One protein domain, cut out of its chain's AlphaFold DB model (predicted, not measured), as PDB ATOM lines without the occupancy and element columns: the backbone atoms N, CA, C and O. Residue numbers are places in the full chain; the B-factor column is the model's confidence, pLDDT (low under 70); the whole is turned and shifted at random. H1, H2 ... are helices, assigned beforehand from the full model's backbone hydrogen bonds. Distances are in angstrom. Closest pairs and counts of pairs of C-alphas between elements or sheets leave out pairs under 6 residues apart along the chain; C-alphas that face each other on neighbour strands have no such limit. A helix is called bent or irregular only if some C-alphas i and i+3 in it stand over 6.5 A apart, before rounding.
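Overview. This is residues 16 to 119 of the 500 residues of the protein "Hypothetical protein" of Rotaria sp. Silwood1 (UniProt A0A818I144). A long rod is built round one very long helix, H4, whose first part packs with H1 and H3 in a small three-helix bundle, while residues 100 to 119 of H4 stick out as an arm at one end and residues 16 to 21 of H1 stick out at the other. The short H2 lies near H3 and H4, beyond the last residues of H1. The printed part has 104 residues with four named helices, in the order H1, H2, H3, H4, and no named strand; the class is all helix. The whole is extended, with a radius of gyration of the C-alphas of 21.8 A and spans of 84 by 23 by 18 A.

Along the chain. H4, residues 72 to 119, measures 67.3 A from C-alpha 72 at (41.904, 38.855, -7.783) to C-alpha 119 at (50.062, 24.001, 57.345). It has a kink of 27 degrees near residue 100; it is neither bent nor irregular, but only just: C-alphas 99 and 102 are 6.5 A apart. H1, residues 16 to 42, begins with C-alpha 16 at (50.557, 31.223, -26.836) and is 38.8 A long. H3, residues 54 to 66, is 18.5 A long, and H2, residues 44 to 47, is 5.0 A long.

Arrangement. H1, H3 and H4 form an up-and-down bundle, each helix running against the one before it in the chain. H4 touches H1 with residues 74 to 85 alone, closest at the C-alphas of Ala 81 and Ile 37, 5.7 A apart; they run the same way at a tilt of 36 degrees, only just steep. H4 touches H3 with residues 75 to 89 alone, closest at the C-alphas of Ile 85 and Leu 59, 6.9 A apart; they form a helical hairpin, opposite ways at a shallow tilt of 31 degrees. H1 touches H3 with residues 29 to 40 alone, closest at the C-alphas of Thr 29 and Leu 65, 6.8 A apart; they run opposite ways at a shallow tilt of 17 degrees. The packing is only just mostly aligned, with 2 of these 3 pairs at a shallow tilt. H2 is close to but not clearly touching H3, with the C-alphas of Leu 47 and Leu 55 5.7 A apart, and likewise H4, with those of Leu 47 and Phe 88 6.7 A apart. Every O i to N i+4 pair is within hydrogen-bond range in H1 and H3, and 37 of 44 are in H4; H2 is too short for such a pair.

Size, cuts and confidence. The two C-alphas farthest apart, those of Lys 16 and Asn 119, are 84.5 A apart. Without the stretches that stand free, residues 16 to 21 and 100 to 119, the body spans 49 by 18 by 15 A. The printed part has no cut. The links H1 to H2 and H3 to H4 are tight, and the link H2 to H3 is short. The mean pLDDT of the printed part is 79.7, and residues 16 to 21 and 97 to 119 are under 70.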
ATOM      1  N   LYS A  16      51.813  31.974 -27.002       56.00
ATOM      2  CA  LYS A  16      50.557  31.223 -26.836       56.00
ATOM      3  C   LYS A  16      50.736  30.037 -25.887       56.00
ATOM      4  O   LYS A  16      49.875  29.840 -25.042       56.00
ATOM      5  N   LEU A  17      51.871  29.340 -25.965       57.44
ATOM      6  CA  LEU A  17      52.222  28.263 -25.032       57.44
ATOM      7  C   LEU A  17      52.381  28.789 -23.599       57.44
ATOM      8  O   LEU A  17      51.768  28.257 -22.687       57.44
ATOM      9  N   VAL A  18      53.115  29.889 -23.400       61.25
ATOM     10  CA  VAL A  18      53.275  30.515 -22.071       61.25
ATOM     11  C   VAL A  18      51.939  31.013 -21.511       61.25
ATOM     12  O   VAL A  18      51.672  30.849 -20.324       61.25
ATOM     13  N   ASN A  19      51.069  31.577 -22.353       62.59
ATOM     14  CA  ASN A  19      49.735  31.984 -21.917       62.59
ATOM     15  C   ASN A  19      48.850  30.787 -21.549       62.59
ATOM     16  O   ASN A  19      48.102  30.891 -20.584       62.59
ATOM     17  N   GLN A  20      48.937  29.675 -22.285       62.31
ATOM     18  CA  GLN A  20      48.198  28.448 -21.975       62.31
ATOM     19  C   GLN A  20      48.674  27.813 -20.665       62.31
ATOM     20  O   GLN A  20      47.846  27.527 -19.804       62.31
ATOM     21  N   ILE A  21      49.990  27.713 -20.462       63.28
ATOM     22  CA  ILE A  21      50.591  27.207 -19.220       63.28
ATOM     23  C   ILE A  21      50.129  28.055 -18.024       63.28
ATOM     24  O   ILE A  21      49.618  27.530 -17.042       63.28
ATOM     25  N   ASN A  22      50.162  29.386 -18.153       72.44
ATOM     26  CA  ASN A  22      49.693  30.296 -17.104       72.44
ATOM     27  C   ASN A  22      48.169  30.194 -16.873       72.44
ATOM     28  O   ASN A  22      47.682  30.496 -15.789       72.44
ATOM     29  N   THR A  23      47.378  29.787 -17.873       77.38
ATOM     30  CA  THR A  23      45.947  29.513 -17.660       77.38
ATOM     31  C   THR A  23      45.688  28.169 -16.989       77.38
ATOM     32  O   THR A  23      44.755  28.095 -16.193       77.38
ATOM     33  N   GLU A  24      46.491  27.144 -17.269       82.12
ATOM     34  CA  GLU A  24      46.376  25.817 -16.653       82.12
ATOM     35  C   GLU A  24      46.768  25.851 -15.175       82.12
ATOM     36  O   GLU A  24      45.966  25.438 -14.341       82.12
ATOM     37  N   GLU A  25      47.902  26.473 -14.837       81.38
ATOM     38  CA  GLU A  25      48.335  26.679 -13.445       81.38
ATOM     39  C   GLU A  25      47.251  27.405 -12.628       81.38
ATOM     40  O   GLU A  25      46.862  26.971 -11.549       81.38
ATOM     41  N   ARG A  26      46.644  28.459 -13.192       83.88
ATOM     42  CA  ARG A  26      45.534  29.187 -12.545       83.88
ATOM     43  C   ARG A  26      44.283  28.338 -12.351       83.88
ATOM     44  O   ARG A  26      43.532  28.545 -11.395       83.88
ATOM     45  N   LEU A  27      43.980  27.448 -13.295       86.56
ATOM     46  CA  LEU A  27      42.846  26.534 -13.165       86.56
ATOM     47  C   LEU A  27      43.109  25.528 -12.046       86.56
ATOM     48  O   LEU A  27      42.215  25.305 -11.229       86.56
ATOM     49  N   GLU A  28      44.328  25.005 -11.964       88.38
ATOM     50  CA  GLU A  28      44.765  24.099 -10.907       88.38
ATOM     51  C   GLU A  28      44.662  24.754  -9.525       88.38
ATOM     52  O   GLU A  28      44.001  24.207  -8.641       88.38
ATOM     53  N   THR A  29      45.163  25.985  -9.354       88.56
ATOM     54  CA  THR A  29      45.029  26.740  -8.096       88.56
ATOM     55  C   THR A  29      43.562  26.857  -7.665       88.56
ATOM     56  O   THR A  29      43.219  26.650  -6.500       88.56
ATOM     57  N   ARG A  30      42.642  27.128  -8.601       90.19
ATOM     58  CA  ARG A  30      41.202  27.233  -8.294       90.19
ATOM     59  C   ARG A  30      40.575  25.895  -7.934       90.19
ATOM     60  O   ARG A  30      39.676  25.869  -7.092       90.19
ATOM     61  N   ILE A  31      40.993  24.811  -8.582       92.44
ATOM     62  CA  ILE A  31      40.540  23.457  -8.253       92.44
ATOM     63  C   ILE A  31      40.998  23.107  -6.835       92.44
ATOM     64  O   ILE A  31      40.168  22.690  -6.030       92.44
ATOM     65  N   ASN A  32      42.256  23.398  -6.503       93.00
ATOM     66  CA  ASN A  32      42.838  23.146  -5.187       93.00
ATOM     67  C   ASN A  32      42.162  23.963  -4.076       93.00
ATOM     68  O   ASN A  32      41.860  23.436  -3.008       93.00
ATOM     69  N   TYR A  33      41.831  25.235  -4.319       94.56
ATOM     70  CA  TYR A  33      41.045  26.002  -3.349       94.56
ATOM     71  C   TYR A  33      39.626  25.451  -3.178       94.56
ATOM     72  O   TYR A  33      39.100  25.426  -2.067       94.56
ATOM     73  N   ARG A  34      38.983  25.000  -4.261       93.88
ATOM     74  CA  ARG A  34      37.632  24.423  -4.185       93.88
ATOM     75  C   ARG A  34      37.618  23.086  -3.452       93.88
ATOM     76  O   ARG A  34      36.694  22.869  -2.669       93.88
ATOM     77  N   SER A  35      38.619  22.231  -3.662       94.62
ATOM     78  CA  SER A  35      38.763  20.989  -2.898       94.62
ATOM     79  C   SER A  35      39.019  21.292  -1.423       94.62
ATOM     80  O   SER A  35      38.281  20.792  -0.581       94.62
ATOM     81  N   LEU A  36      39.927  22.223  -1.103       93.56
ATOM     82  CA  LEU A  36      40.198  22.636   0.277       93.56
ATOM     83  C   LEU A  36      38.945  23.179   0.980       93.56
ATOM     84  O   LEU A  36      38.658  22.813   2.118       93.56
ATOM     85  N   ILE A  37      38.172  24.039   0.312       93.25
ATOM     86  CA  ILE A  37      36.917  24.574   0.858       93.25
ATOM     87  C   ILE A  37      35.907  23.442   1.088       93.25
ATOM     88  O   ILE A  37      35.278  23.394   2.145       93.25
ATOM     89  N   SER A  38      35.766  22.521   0.132       93.38
ATOM     90  CA  SER A  38      34.908  21.341   0.278       93.38
ATOM     91  C   SER A  38      35.328  20.495   1.486       93.38
ATOM     92  O   SER A  38      34.498  20.164   2.330       93.38
ATOM     93  N   ASP A  39      36.626  20.234   1.639       91.88
ATOM     94  CA  ASP A  39      37.186  19.450   2.740       91.88
ATOM     95  C   ASP A  39      36.980  20.115   4.105       91.88
ATOM     96  O   ASP A  39      36.735  19.426   5.101       91.88
ATOM     97  N   LEU A  40      37.055  21.448   4.168       90.50
ATOM     98  CA  LEU A  40      36.768  22.225   5.376       90.50
ATOM     99  C   LEU A  40      35.304  22.082   5.802       90.50
ATOM    100  O   LEU A  40      35.017  21.967   6.995       90.50
ATOM    101  N   TYR A  41      34.371  22.062   4.849       90.12
ATOM    102  CA  TYR A  41      32.955  21.875   5.156       90.12
ATOM    103  C   TYR A  41      32.622  20.432   5.545       90.12
ATOM    104  O   TYR A  41      31.893  20.241   6.522       90.12
ATOM    105  N   SER A  42      33.180  19.440   4.848       90.50
ATOM    106  CA  SER A  42      32.967  18.017   5.145       90.50
ATOM    107  C   SER A  42      33.496  17.632   6.528       90.50
ATOM    108  O   SER A  42      32.808  16.958   7.289       90.50
ATOM    109  N   ASN A  43      34.675  18.139   6.906       88.19
ATOM    110  CA  ASN A  43      35.334  17.797   8.173       88.19
ATOM    111  C   ASN A  43      35.062  18.804   9.299       88.19
ATOM    112  O   ASN A  43      35.783  18.852  10.296       88.19
ATOM    113  N   LYS A  44      34.015  19.625   9.165       84.81
ATOM    114  CA  LYS A  44      33.636  20.630  10.161       84.81
ATOM    115  C   LYS A  44      33.566  20.112  11.612       84.81
ATOM    116  O   LYS A  44      34.075  20.832  12.469       84.81
ATOM    117  N   PRO A  45      32.952  18.952  11.942       80.00
ATOM    118  CA  PRO A  45      32.848  18.526  13.341       80.00
ATOM    119  C   PRO A  45      34.226  18.260  13.959       80.00
ATOM    120  O   PRO A  45      34.545  18.839  14.997       80.00
ATOM    121  N   GLU A  46      35.081  17.511  13.265       82.19
ATOM    122  CA  GLU A  46      36.448  17.193  13.703       82.19
ATOM    123  C   GLU A  46      37.323  18.444  13.824       82.19
ATOM    124  O   GLU A  46      38.158  18.563  14.718       82.19
ATOM    125  N   LEU A  47      37.111  19.409  12.926       78.88
ATOM    126  CA  LEU A  47      37.802  20.695  12.911       78.88
ATOM    127  C   LEU A  47      37.375  21.643  14.025       78.88
ATOM    128  O   LEU A  47      38.092  22.595  14.310       78.88
ATOM    129  N   THR A  48      36.220  21.429  14.643       78.62
ATOM    130  CA  THR A  48      35.767  22.260  15.766       78.62
ATOM    131  C   THR A  48      36.243  21.757  17.123       78.62
ATOM    132  O   THR A  48      36.085  22.463  18.120       78.62
ATOM    133  N   GLU A  49      36.862  20.576  17.174       81.88
ATOM    134  CA  GLU A  49      37.391  20.016  18.411       81.88
ATOM    135  C   GLU A  49      38.707  20.696  18.829       81.88
ATOM    136  O   GLU A  49      39.610  20.864  18.009       81.88
ATOM    137  N   PRO A  50      38.855  21.070  20.114       71.88
ATOM    138  CA  PRO A  50      39.979  21.881  20.587       71.88
ATOM    139  C   PRO A  50      41.320  21.133  20.634       71.88
ATOM    140  O   PRO A  50      42.369  21.757  20.743       71.88
ATOM    141  N   THR A  51      41.299  19.803  20.582       72.19
ATOM    142  CA  THR A  51      42.492  18.946  20.632       72.19
ATOM    143  C   THR A  51      43.087  18.673  19.252       72.19
ATOM    144  O   THR A  51      44.197  18.156  19.156       72.19
ATOM    145  N   ASN A  52      42.364  19.001  18.177       79.31
ATOM    146  CA  ASN A  52      42.718  18.579  16.831       79.31
ATOM    147  C   ASN A  52      43.604  19.613  16.107       79.31
ATOM    148  O   ASN A  52      43.159  20.704  15.746       79.31
ATOM    149  N   GLN A  53      44.856  19.237  15.822       84.06
ATOM    150  CA  GLN A  53      45.813  20.056  15.062       84.06
ATOM    151  C   GLN A  53      45.508  20.121  13.554       84.06
ATOM    152  O   GLN A  53      46.126  20.897  12.826       84.06
ATOM    153  N   GLN A  54      44.543  19.350  13.047       86.94
ATOM    154  CA  GLN A  54      44.228  19.333  11.617       86.94
ATOM    155  C   GLN A  54      43.777  20.697  11.067       86.94
ATOM    156  O   GLN A  54      43.997  20.971   9.887       86.94
ATOM    157  N   LEU A  55      43.165  21.563  11.888       88.62
ATOM    158  CA  LEU A  55      42.807  22.923  11.459       88.62
ATOM    159  C   LEU A  55      44.057  23.728  11.081       88.62
ATOM    160  O   LEU A  55      44.059  24.431  10.073       88.62
ATOM    161  N   PHE A  56      45.135  23.564  11.850       89.25
ATOM    162  CA  PHE A  56      46.424  24.192  11.581       89.25
ATOM    163  C   PHE A  56      47.068  23.635  10.304       89.25
ATOM    164  O   PHE A  56      47.573  24.397   9.486       89.25
ATOM    165  N   ASN A  57      46.967  22.325  10.063       91.75
ATOM    166  CA  ASN A  57      47.465  21.719   8.821       91.75
ATOM    167  C   ASN A  57      46.742  22.268   7.580       91.75
ATOM    168  O   ASN A  57      47.382  22.565   6.573       91.75
ATOM    169  N   ARG A  58      45.418  22.457   7.662       90.94
ATOM    170  CA  ARG A  58      44.604  23.049   6.586       90.94
ATOM    171  C   ARG A  58      44.888  24.545   6.395       90.94
ATOM    172  O   ARG A  58      44.888  25.012   5.262       90.94
ATOM    173  N   LEU A  59      45.210  25.276   7.465       92.88
ATOM    174  CA  LEU A  59      45.717  26.652   7.375       92.88
ATOM    175  C   LEU A  59      47.069  26.708   6.651       92.88
ATOM    176  O   LEU A  59      47.247  27.530   5.759       92.88
ATOM    177  N   ASN A  60      47.992  25.800   6.969       94.31
ATOM    178  CA  ASN A  60      49.281  25.726   6.279       94.31
ATOM    179  C   ASN A  60      49.125  25.345   4.801       94.31
ATOM    180  O   ASN A  60      49.845  25.877   3.962       94.31
ATOM    181  N   ALA A  61      48.178  24.464   4.466       92.56
ATOM    182  CA  ALA A  61      47.837  24.171   3.074       92.56
ATOM    183  C   ALA A  61      47.291  25.414   2.348       92.56
ATOM    184  O   ALA A  61      47.706  25.688   1.228       92.56
ATOM    185  N   CYS A  62      46.433  26.203   3.007       93.12
ATOM    186  CA  CYS A  62      45.937  27.478   2.478       93.12
ATOM    187  C   CYS A  62      47.082  28.474   2.220       93.12
ATOM    188  O   CYS A  62      47.149  29.055   1.145       93.12
ATOM    189  N   ASN A  63      48.021  28.609   3.165       94.31
ATOM    190  CA  ASN A  63      49.179  29.500   3.019       94.31
ATOM    191  C   ASN A  63      50.094  29.096   1.854       94.31
ATOM    192  O   ASN A  63      50.624  29.969   1.180       94.31
ATOM    193  N   LYS A  64      50.261  27.792   1.594       94.00
ATOM    194  CA  LYS A  64      51.022  27.314   0.428       94.00
ATOM    195  C   LYS A  64      50.332  27.675  -0.886       94.00
ATOM    196  O   LYS A  64      50.986  28.168  -1.790       94.00
ATOM    197  N   LEU A  65      49.013  27.479  -0.973       92.12
ATOM    198  CA  LEU A  65      48.243  27.838  -2.171       92.12
ATOM    199  C   LEU A  65      48.251  29.347  -2.449       92.12
ATOM    200  O   LEU A  65      48.118  29.753  -3.600       92.12
ATOM    201  N   PHE A  66      48.431  30.170  -1.413       91.31
ATOM    202  CA  PHE A  66      48.496  31.622  -1.547       91.31
ATOM    203  C   PHE A  66      49.712  32.094  -2.357       91.31
ATOM    204  O   PHE A  66      49.615  33.104  -3.054       91.31
ATOM    205  N   GLU A  67      50.833  31.361  -2.330       91.50
ATOM    206  CA  GLU A  67      52.032  31.699  -3.115       91.50
ATOM    207  C   GLU A  67      51.752  31.699  -4.631       91.50
ATOM    208  O   GLU A  67      52.331  32.495  -5.376       91.50
ATOM    209  N   ASP A  68      50.789  30.883  -5.073       88.00
ATOM    210  CA  ASP A  68      50.399  30.733  -6.479       88.00
ATOM    211  C   ASP A  68      49.298  31.723  -6.918       88.00
ATOM    212  O   ASP A  68      48.941  31.795  -8.098       88.00
ATOM    213  N   VAL A  69      48.749  32.528  -6.000       89.44
ATOM    214  CA  VAL A  69      47.654  33.466  -6.295       89.44
ATOM    215  C   VAL A  69      48.177  34.687  -7.054       89.44
ATOM    216  O   VAL A  69      48.837  35.567  -6.507       89.44
ATOM    217  N   ARG A  70      47.823  34.789  -8.341       83.81
ATOM    218  CA  ARG A  70      48.243  35.899  -9.221       83.81
ATOM    219  C   ARG A  70      47.118  36.885  -9.524       83.81
ATOM    220  O   ARG A  70      47.387  38.031  -9.876       83.81
ATOM    221  N   THR A  71      45.860  36.445  -9.455       86.25
ATOM    222  CA  THR A  71      44.701  37.241  -9.885       86.25
ATOM    223  C   THR A  71      43.698  37.479  -8.755       86.25
ATOM    224  O   THR A  71      43.539  36.634  -7.871       86.25
ATOM    225  N   PRO A  72      42.920  38.581  -8.800       85.25
ATOM    226  CA  PRO A  72      41.904  38.855  -7.783       85.25
ATOM    227  C   PRO A  72      40.820  37.770  -7.714       85.25
ATOM    228  O   PRO A  72      40.213  37.576  -6.667       85.25
ATOM    229  N   ARG A  73      40.579  37.024  -8.804       84.88
ATOM    230  CA  ARG A  73      39.595  35.931  -8.823       84.88
ATOM    231  C   ARG A  73      40.029  34.736  -7.970       84.88
ATOM    232  O   ARG A  73      39.183  34.160  -7.296       84.88
ATOM    233  N   GLU A  74      41.313  34.375  -7.990       88.19
ATOM    234  CA  GLU A  74      41.865  33.376  -7.061       88.19
ATOM    235  C   GLU A  74      41.901  33.922  -5.630       88.19
ATOM    236  O   GLU A  74      41.500  33.220  -4.707       88.19
ATOM    237  N   GLY A  75      42.247  35.204  -5.456       89.31
ATOM    238  CA  GLY A  75      42.245  35.856  -4.142       89.31
ATOM    239  C   GLY A  75      40.883  35.823  -3.435       89.31
ATOM    240  O   GLY A  75      40.820  35.699  -2.217       89.31
ATOM    241  N   VAL A  76      39.770  35.854  -4.176       91.94
ATOM    242  CA  VAL A  76      38.433  35.666  -3.582       91.94
ATOM    243  C   VAL A  76      38.268  34.265  -2.982       91.94
ATOM    244  O   VAL A  76      37.685  34.139  -1.906       91.94
ATOM    245  N   LEU A  77      38.770  33.215  -3.644       92.25
ATOM    246  CA  LEU A  77      38.698  31.845  -3.122       92.25
ATOM    247  C   LEU A  77      39.570  31.677  -1.873       92.25
ATOM    248  O   LEU A  77      39.123  31.049  -0.912       92.25
ATOM    249  N   ASP A  78      40.747  32.298  -1.860       93.88
ATOM    250  CA  ASP A  78      41.630  32.332  -0.695       93.88
ATOM    251  C   ASP A  78      40.957  32.991   0.518       93.88
ATOM    252  O   ASP A  78      40.845  32.384   1.584       93.88
ATOM    253  N   ILE A  79      40.371  34.182   0.331       93.00
ATOM    254  CA  ILE A  79      39.634  34.885   1.392       93.00
ATOM    255  C   ILE A  79      38.487  34.021   1.931       93.00
ATOM    256  O   ILE A  79      38.235  34.006   3.139       93.00
ATOM    257  N   ILE A  80      37.772  33.302   1.060       92.75
ATOM    258  CA  ILE A  80      36.692  32.402   1.477       92.75
ATOM    259  C   ILE A  80      37.252  31.260   2.335       92.75
ATOM    260  O   ILE A  80      36.731  31.028   3.431       92.75
ATOM    261  N   ALA A  81      38.317  30.590   1.890       93.19
ATOM    262  CA  ALA A  81      38.970  29.525   2.648       93.19
ATOM    263  C   ALA A  81      39.455  30.039   4.016       93.19
ATOM    264  O   ALA A  81      39.058  29.506   5.058       93.19
ATOM    265  N   LEU A  82      40.186  31.153   4.049       94.12
ATOM    266  CA  LEU A  82      40.707  31.750   5.278       94.12
ATOM    267  C   LEU A  82      39.590  32.174   6.245       94.12
ATOM    268  O   LEU A  82      39.670  31.928   7.450       94.12
ATOM    269  N   LYS A  83      38.499  32.753   5.730       94.69
ATOM    270  CA  LYS A  83      37.325  33.121   6.534       94.69
ATOM    271  C   LYS A  83      36.681  31.899   7.185       94.69
ATOM    272  O   LYS A  83      36.280  31.968   8.350       94.69
ATOM    273  N   THR A  84      36.570  30.786   6.460       91.94
ATOM    274  CA  THR A  84      36.019  29.544   7.028       91.94
ATOM    275  C   THR A  84      36.928  28.970   8.114       91.94
ATOM    276  O   THR A  84      36.434  28.688   9.208       91.94
ATOM    277  N   ILE A  85      38.245  28.924   7.885       92.38
ATOM    278  CA  ILE A  85      39.242  28.484   8.875       92.38
ATOM    279  C   ILE A  85      39.180  29.358  10.132       92.38
ATOM    280  O   ILE A  85      39.058  28.837  11.239       92.38
ATOM    281  N   SER A  86      39.166  30.684   9.974       91.50
ATOM    282  CA  SER A  86      39.034  31.640  11.081       91.50
ATOM    283  C   SER A  86      37.751  31.408  11.892       91.50
ATOM    284  O   SER A  86      37.760  31.434  13.125       91.50
ATOM    285  N   SER A  87      36.640  31.098  11.215       90.19
ATOM    286  CA  SER A  87      35.374  30.798  11.885       90.19
ATOM    287  C   SER A  87      35.435  29.524  12.736       90.19
ATOM    288  O   SER A  87      34.841  29.501  13.816       90.19
ATOM    289  N   PHE A  88      36.168  28.498  12.290       90.69
ATOM    290  CA  PHE A  88      36.372  27.256  13.041       90.69
ATOM    291  C   PHE A  88      37.364  27.447  14.184       90.69
ATOM    292  O   PHE A  88      37.082  27.004  15.294       90.69
ATOM    293  N   ALA A  89      38.444  28.202  13.963       88.06
ATOM    294  CA  ALA A  89      39.397  28.566  15.009       88.06
ATOM    295  C   ALA A  89      38.695  29.296  16.162       88.06
ATOM    296  O   ALA A  89      38.904  28.975  17.328       88.06
ATOM    297  N   ARG A  90      37.769  30.211  15.846       86.62
ATOM    298  CA  ARG A  90      36.936  30.884  16.853       86.62
ATOM    299  C   ARG A  90      36.060  29.911  17.650       86.62
ATOM    300  O   ARG A  90      35.808  30.135  18.827       86.62
ATOM    301  N   ILE A  91      35.538  28.857  17.021       85.75
ATOM    302  CA  ILE A  91      34.739  27.842  17.725       85.75
ATOM    303  C   ILE A  91      35.639  27.016  18.650       85.75
ATOM    304  O   ILE A  91      35.263  26.802  19.802       85.75
ATOM    305  N   GLN A  92      36.826  26.621  18.180       84.44
ATOM    306  CA  GLN A  92      37.813  25.919  19.002       84.44
ATOM    307  C   GLN A  92      38.216  26.751  20.225       84.44
ATOM    308  O   GLN A  92      38.165  26.238  21.337       84.44
ATOM    309  N   THR A  93      38.540  28.039  20.066       80.75
ATOM    310  CA  THR A  93      38.945  28.891  21.199       80.75
ATOM    311  C   THR A  93      37.837  29.046  22.235       80.75
ATOM    312  O   THR A  93      38.103  28.936  23.428       80.75
ATOM    313  N   ILE A  94      36.581  29.201  21.806       79.38
ATOM    314  CA  ILE A  94      35.425  29.226  22.718       79.38
ATOM    315  C   ILE A  94      35.247  27.873  23.430       79.38
ATOM    316  O   ILE A  94      34.849  27.833  24.594       79.38
ATOM    317  N   ALA A  95      35.507  26.755  22.748       77.94
ATOM    318  CA  ALA A  95      35.432  25.425  23.349       77.94
ATOM    319  C   ALA A  95      36.559  25.173  24.367       77.94
ATOM    320  O   ALA A  95      36.315  24.514  25.378       77.94
ATOM    321  N   ILE A  96      37.759  25.716  24.127       75.75
ATOM    322  CA  ILE A  96      38.872  25.720  25.091       75.75
ATOM    323  C   ILE A  96      38.487  26.549  26.316       75.75
ATOM    324  O   ILE A  96      38.558  26.031  27.426       75.75
ATOM    325  N   ASP A  97      37.999  27.776  26.109       65.56
ATOM    326  CA  ASP A  97      37.638  28.709  27.185       65.56
ATOM    327  C   ASP A  97      36.621  28.087  28.158       65.56
ATOM    328  O   ASP A  97      36.828  28.048  29.371       65.56
ATOM    329  N   LYS A  98      35.578  27.443  27.613       64.44
ATOM    330  CA  LYS A  98      34.566  26.722  28.402       64.44
ATOM    331  C   LYS A  98      35.120  25.559  29.230       64.44
ATOM    332  O   LYS A  98      34.522  25.237  30.255       64.44
ATOM    333  N   LYS A  99      36.206  24.910  28.796       58.34
ATOM    334  CA  LYS A  99      36.876  23.847  29.565       58.34
ATOM    335  C   LYS A  99      37.849  24.421  30.601       58.34
ATOM    336  O   LYS A  99      37.932  23.882  31.698       58.34
ATOM    337  N   SER A 100      38.537  25.523  30.300       52.81
ATOM    338  CA  SER A 100      39.530  26.120  31.206       52.81
ATOM    339  C   SER A 100      38.924  26.917  32.365       52.81
ATOM    340  O   SER A 100      39.481  26.917  33.461       52.81
ATOM    341  N   THR A 101      37.779  27.586  32.189       51.66
ATOM    342  CA  THR A 101      37.290  28.532  33.212       51.66
ATOM    343  C   THR A 101      36.668  27.885  34.451       51.66
ATOM    344  O   THR A 101      36.607  28.528  35.496       51.66
ATOM    345  N   THR A 102      36.199  26.637  34.381       49.09
ATOM    346  CA  THR A 102      35.488  26.000  35.509       49.09
ATOM    347  C   THR A 102      36.310  24.942  36.234       49.09
ATOM    348  O   THR A 102      36.137  24.776  37.441       49.09
ATOM    349  N   GLU A 103      37.242  24.261  35.562       49.25
ATOM    350  CA  GLU A 103      38.056  23.234  36.217       49.25
ATOM    351  C   GLU A 103      39.316  23.789  36.884       49.25
ATOM    352  O   GLU A 103      39.648  23.343  37.984       49.25
ATOM    353  N   ASP A 104      39.983  24.788  36.301       55.00
ATOM    354  CA  ASP A 104      41.299  25.210  36.791       55.00
ATOM    355  C   ASP A 104      41.226  26.187  37.961       55.00
ATOM    356  O   ASP A 104      41.998  26.042  38.904       55.00
ATOM    357  N   ALA A 105      40.259  27.108  37.994       54.09
ATOM    358  CA  ALA A 105      40.109  28.020  39.131       54.09
ATOM    359  C   ALA A 105      39.736  27.265  40.419       54.09
ATOM    360  O   ALA A 105      40.352  27.473  41.464       54.09
ATOM    361  N   PHE A 106      38.788  26.324  40.345       52.22
ATOM    362  CA  PHE A 106      38.388  25.517  41.500       52.22
ATOM    363  C   PHE A 106      39.413  24.427  41.853       52.22
ATOM    364  O   PHE A 106      39.604  24.162  43.041       52.22
ATOM    365  N   LYS A 107      40.119  23.808  40.888       61.31
ATOM    366  CA  LYS A 107      41.247  22.901  41.200       61.31
ATOM    367  C   LYS A 107      42.422  23.651  41.815       61.31
ATOM    368  O   LYS A 107      43.007  23.129  42.761       61.31
ATOM    369  N   LEU A 108      42.755  24.843  41.320       59.25
ATOM    370  CA  LEU A 108      43.778  25.713  41.902       59.25
ATOM    371  C   LEU A 108      43.369  26.099  43.322       59.25
ATOM    372  O   LEU A 108      44.128  25.853  44.250       59.25
ATOM    373  N   MET A 109      42.135  26.571  43.513       56.88
ATOM    374  CA  MET A 109      41.603  26.939  44.824       56.88
ATOM    375  C   MET A 109      41.591  25.751  45.795       56.88
ATOM    376  O   MET A 109      42.009  25.901  46.936       56.88
ATOM    377  N   ARG A 110      41.215  24.541  45.353       63.56
ATOM    378  CA  ARG A 110      41.305  23.318  46.176       63.56
ATOM    379  C   ARG A 110      42.744  22.892  46.461       63.56
ATOM    380  O   ARG A 110      43.000  22.379  47.546       63.56
ATOM    381  N   LYS A 111      43.679  23.059  45.519       66.75
ATOM    382  CA  LYS A 111      45.109  22.779  45.741       66.75
ATOM    383  C   LYS A 111      45.703  23.768  46.740       66.75
ATOM    384  O   LYS A 111      46.352  23.329  47.680       66.75
ATOM    385  N   CYS A 112      45.412  25.059  46.595       58.56
ATOM    386  CA  CYS A 112      45.778  26.097  47.555       58.56
ATOM    387  C   CYS A 112      45.164  25.804  48.928       58.56
ATOM    388  O   CYS A 112      45.899  25.722  49.902       58.56
ATOM    389  N   ALA A 113      43.863  25.508  49.006       61.78
ATOM    390  CA  ALA A 113      43.196  25.147  50.256       61.78
ATOM    391  C   ALA A 113      43.772  23.870  50.894       61.78
ATOM    392  O   ALA A 113      43.883  23.803  52.111       61.78
ATOM    393  N   LYS A 114      44.184  22.867  50.104       67.25
ATOM    394  CA  LYS A 114      44.882  21.674  50.615       67.25
ATOM    395  C   LYS A 114      46.268  21.998  51.165       67.25
ATOM    396  O   LYS A 114      46.634  21.442  52.191       67.25
ATOM    397  N   ILE A 115      47.035  22.850  50.488       65.75
ATOM    398  CA  ILE A 115      48.363  23.283  50.952       65.75
ATOM    399  C   ILE A 115      48.222  24.103  52.241       65.75
ATOM    400  O   ILE A 115      48.980  23.891  53.180       65.75
ATOM    401  N   ILE A 116      47.202  24.963  52.313       59.31
ATOM    402  CA  ILE A 116      46.894  25.791  53.485       59.31
ATOM    403  C   ILE A 116      46.405  24.923  54.656       59.31
ATOM    404  O   ILE A 116      46.975  25.011  55.738       59.31
ATOM    405  N   LYS A 117      45.455  23.995  54.443       58.16
ATOM    406  CA  LYS A 117      45.003  23.035  55.477       58.16
ATOM    407  C   LYS A 117      46.110  22.112  55.983       58.16
ATOM    408  O   LYS A 117      46.011  21.603  57.088       58.16
ATOM    409  N   LYS A 118      47.153  21.858  55.186       59.16
ATOM    410  CA  LYS A 118      48.291  21.039  55.623       59.16
ATOM    411  C   LYS A 118      49.227  21.796  56.576       59.16
ATOM    412  O   LYS A 118      49.991  21.148  57.281       59.16
ATOM    413  N   ASN A 119      49.151  23.130  56.600       55.25
ATOM    414  CA  ASN A 119      50.062  24.001  57.345       55.25
ATOM    415  C   ASN A 119      49.385  24.836  58.449       55.25
ATOM    416  O   ASN A 119      50.099  25.497  59.196       55.25
TER     417      ASN A 119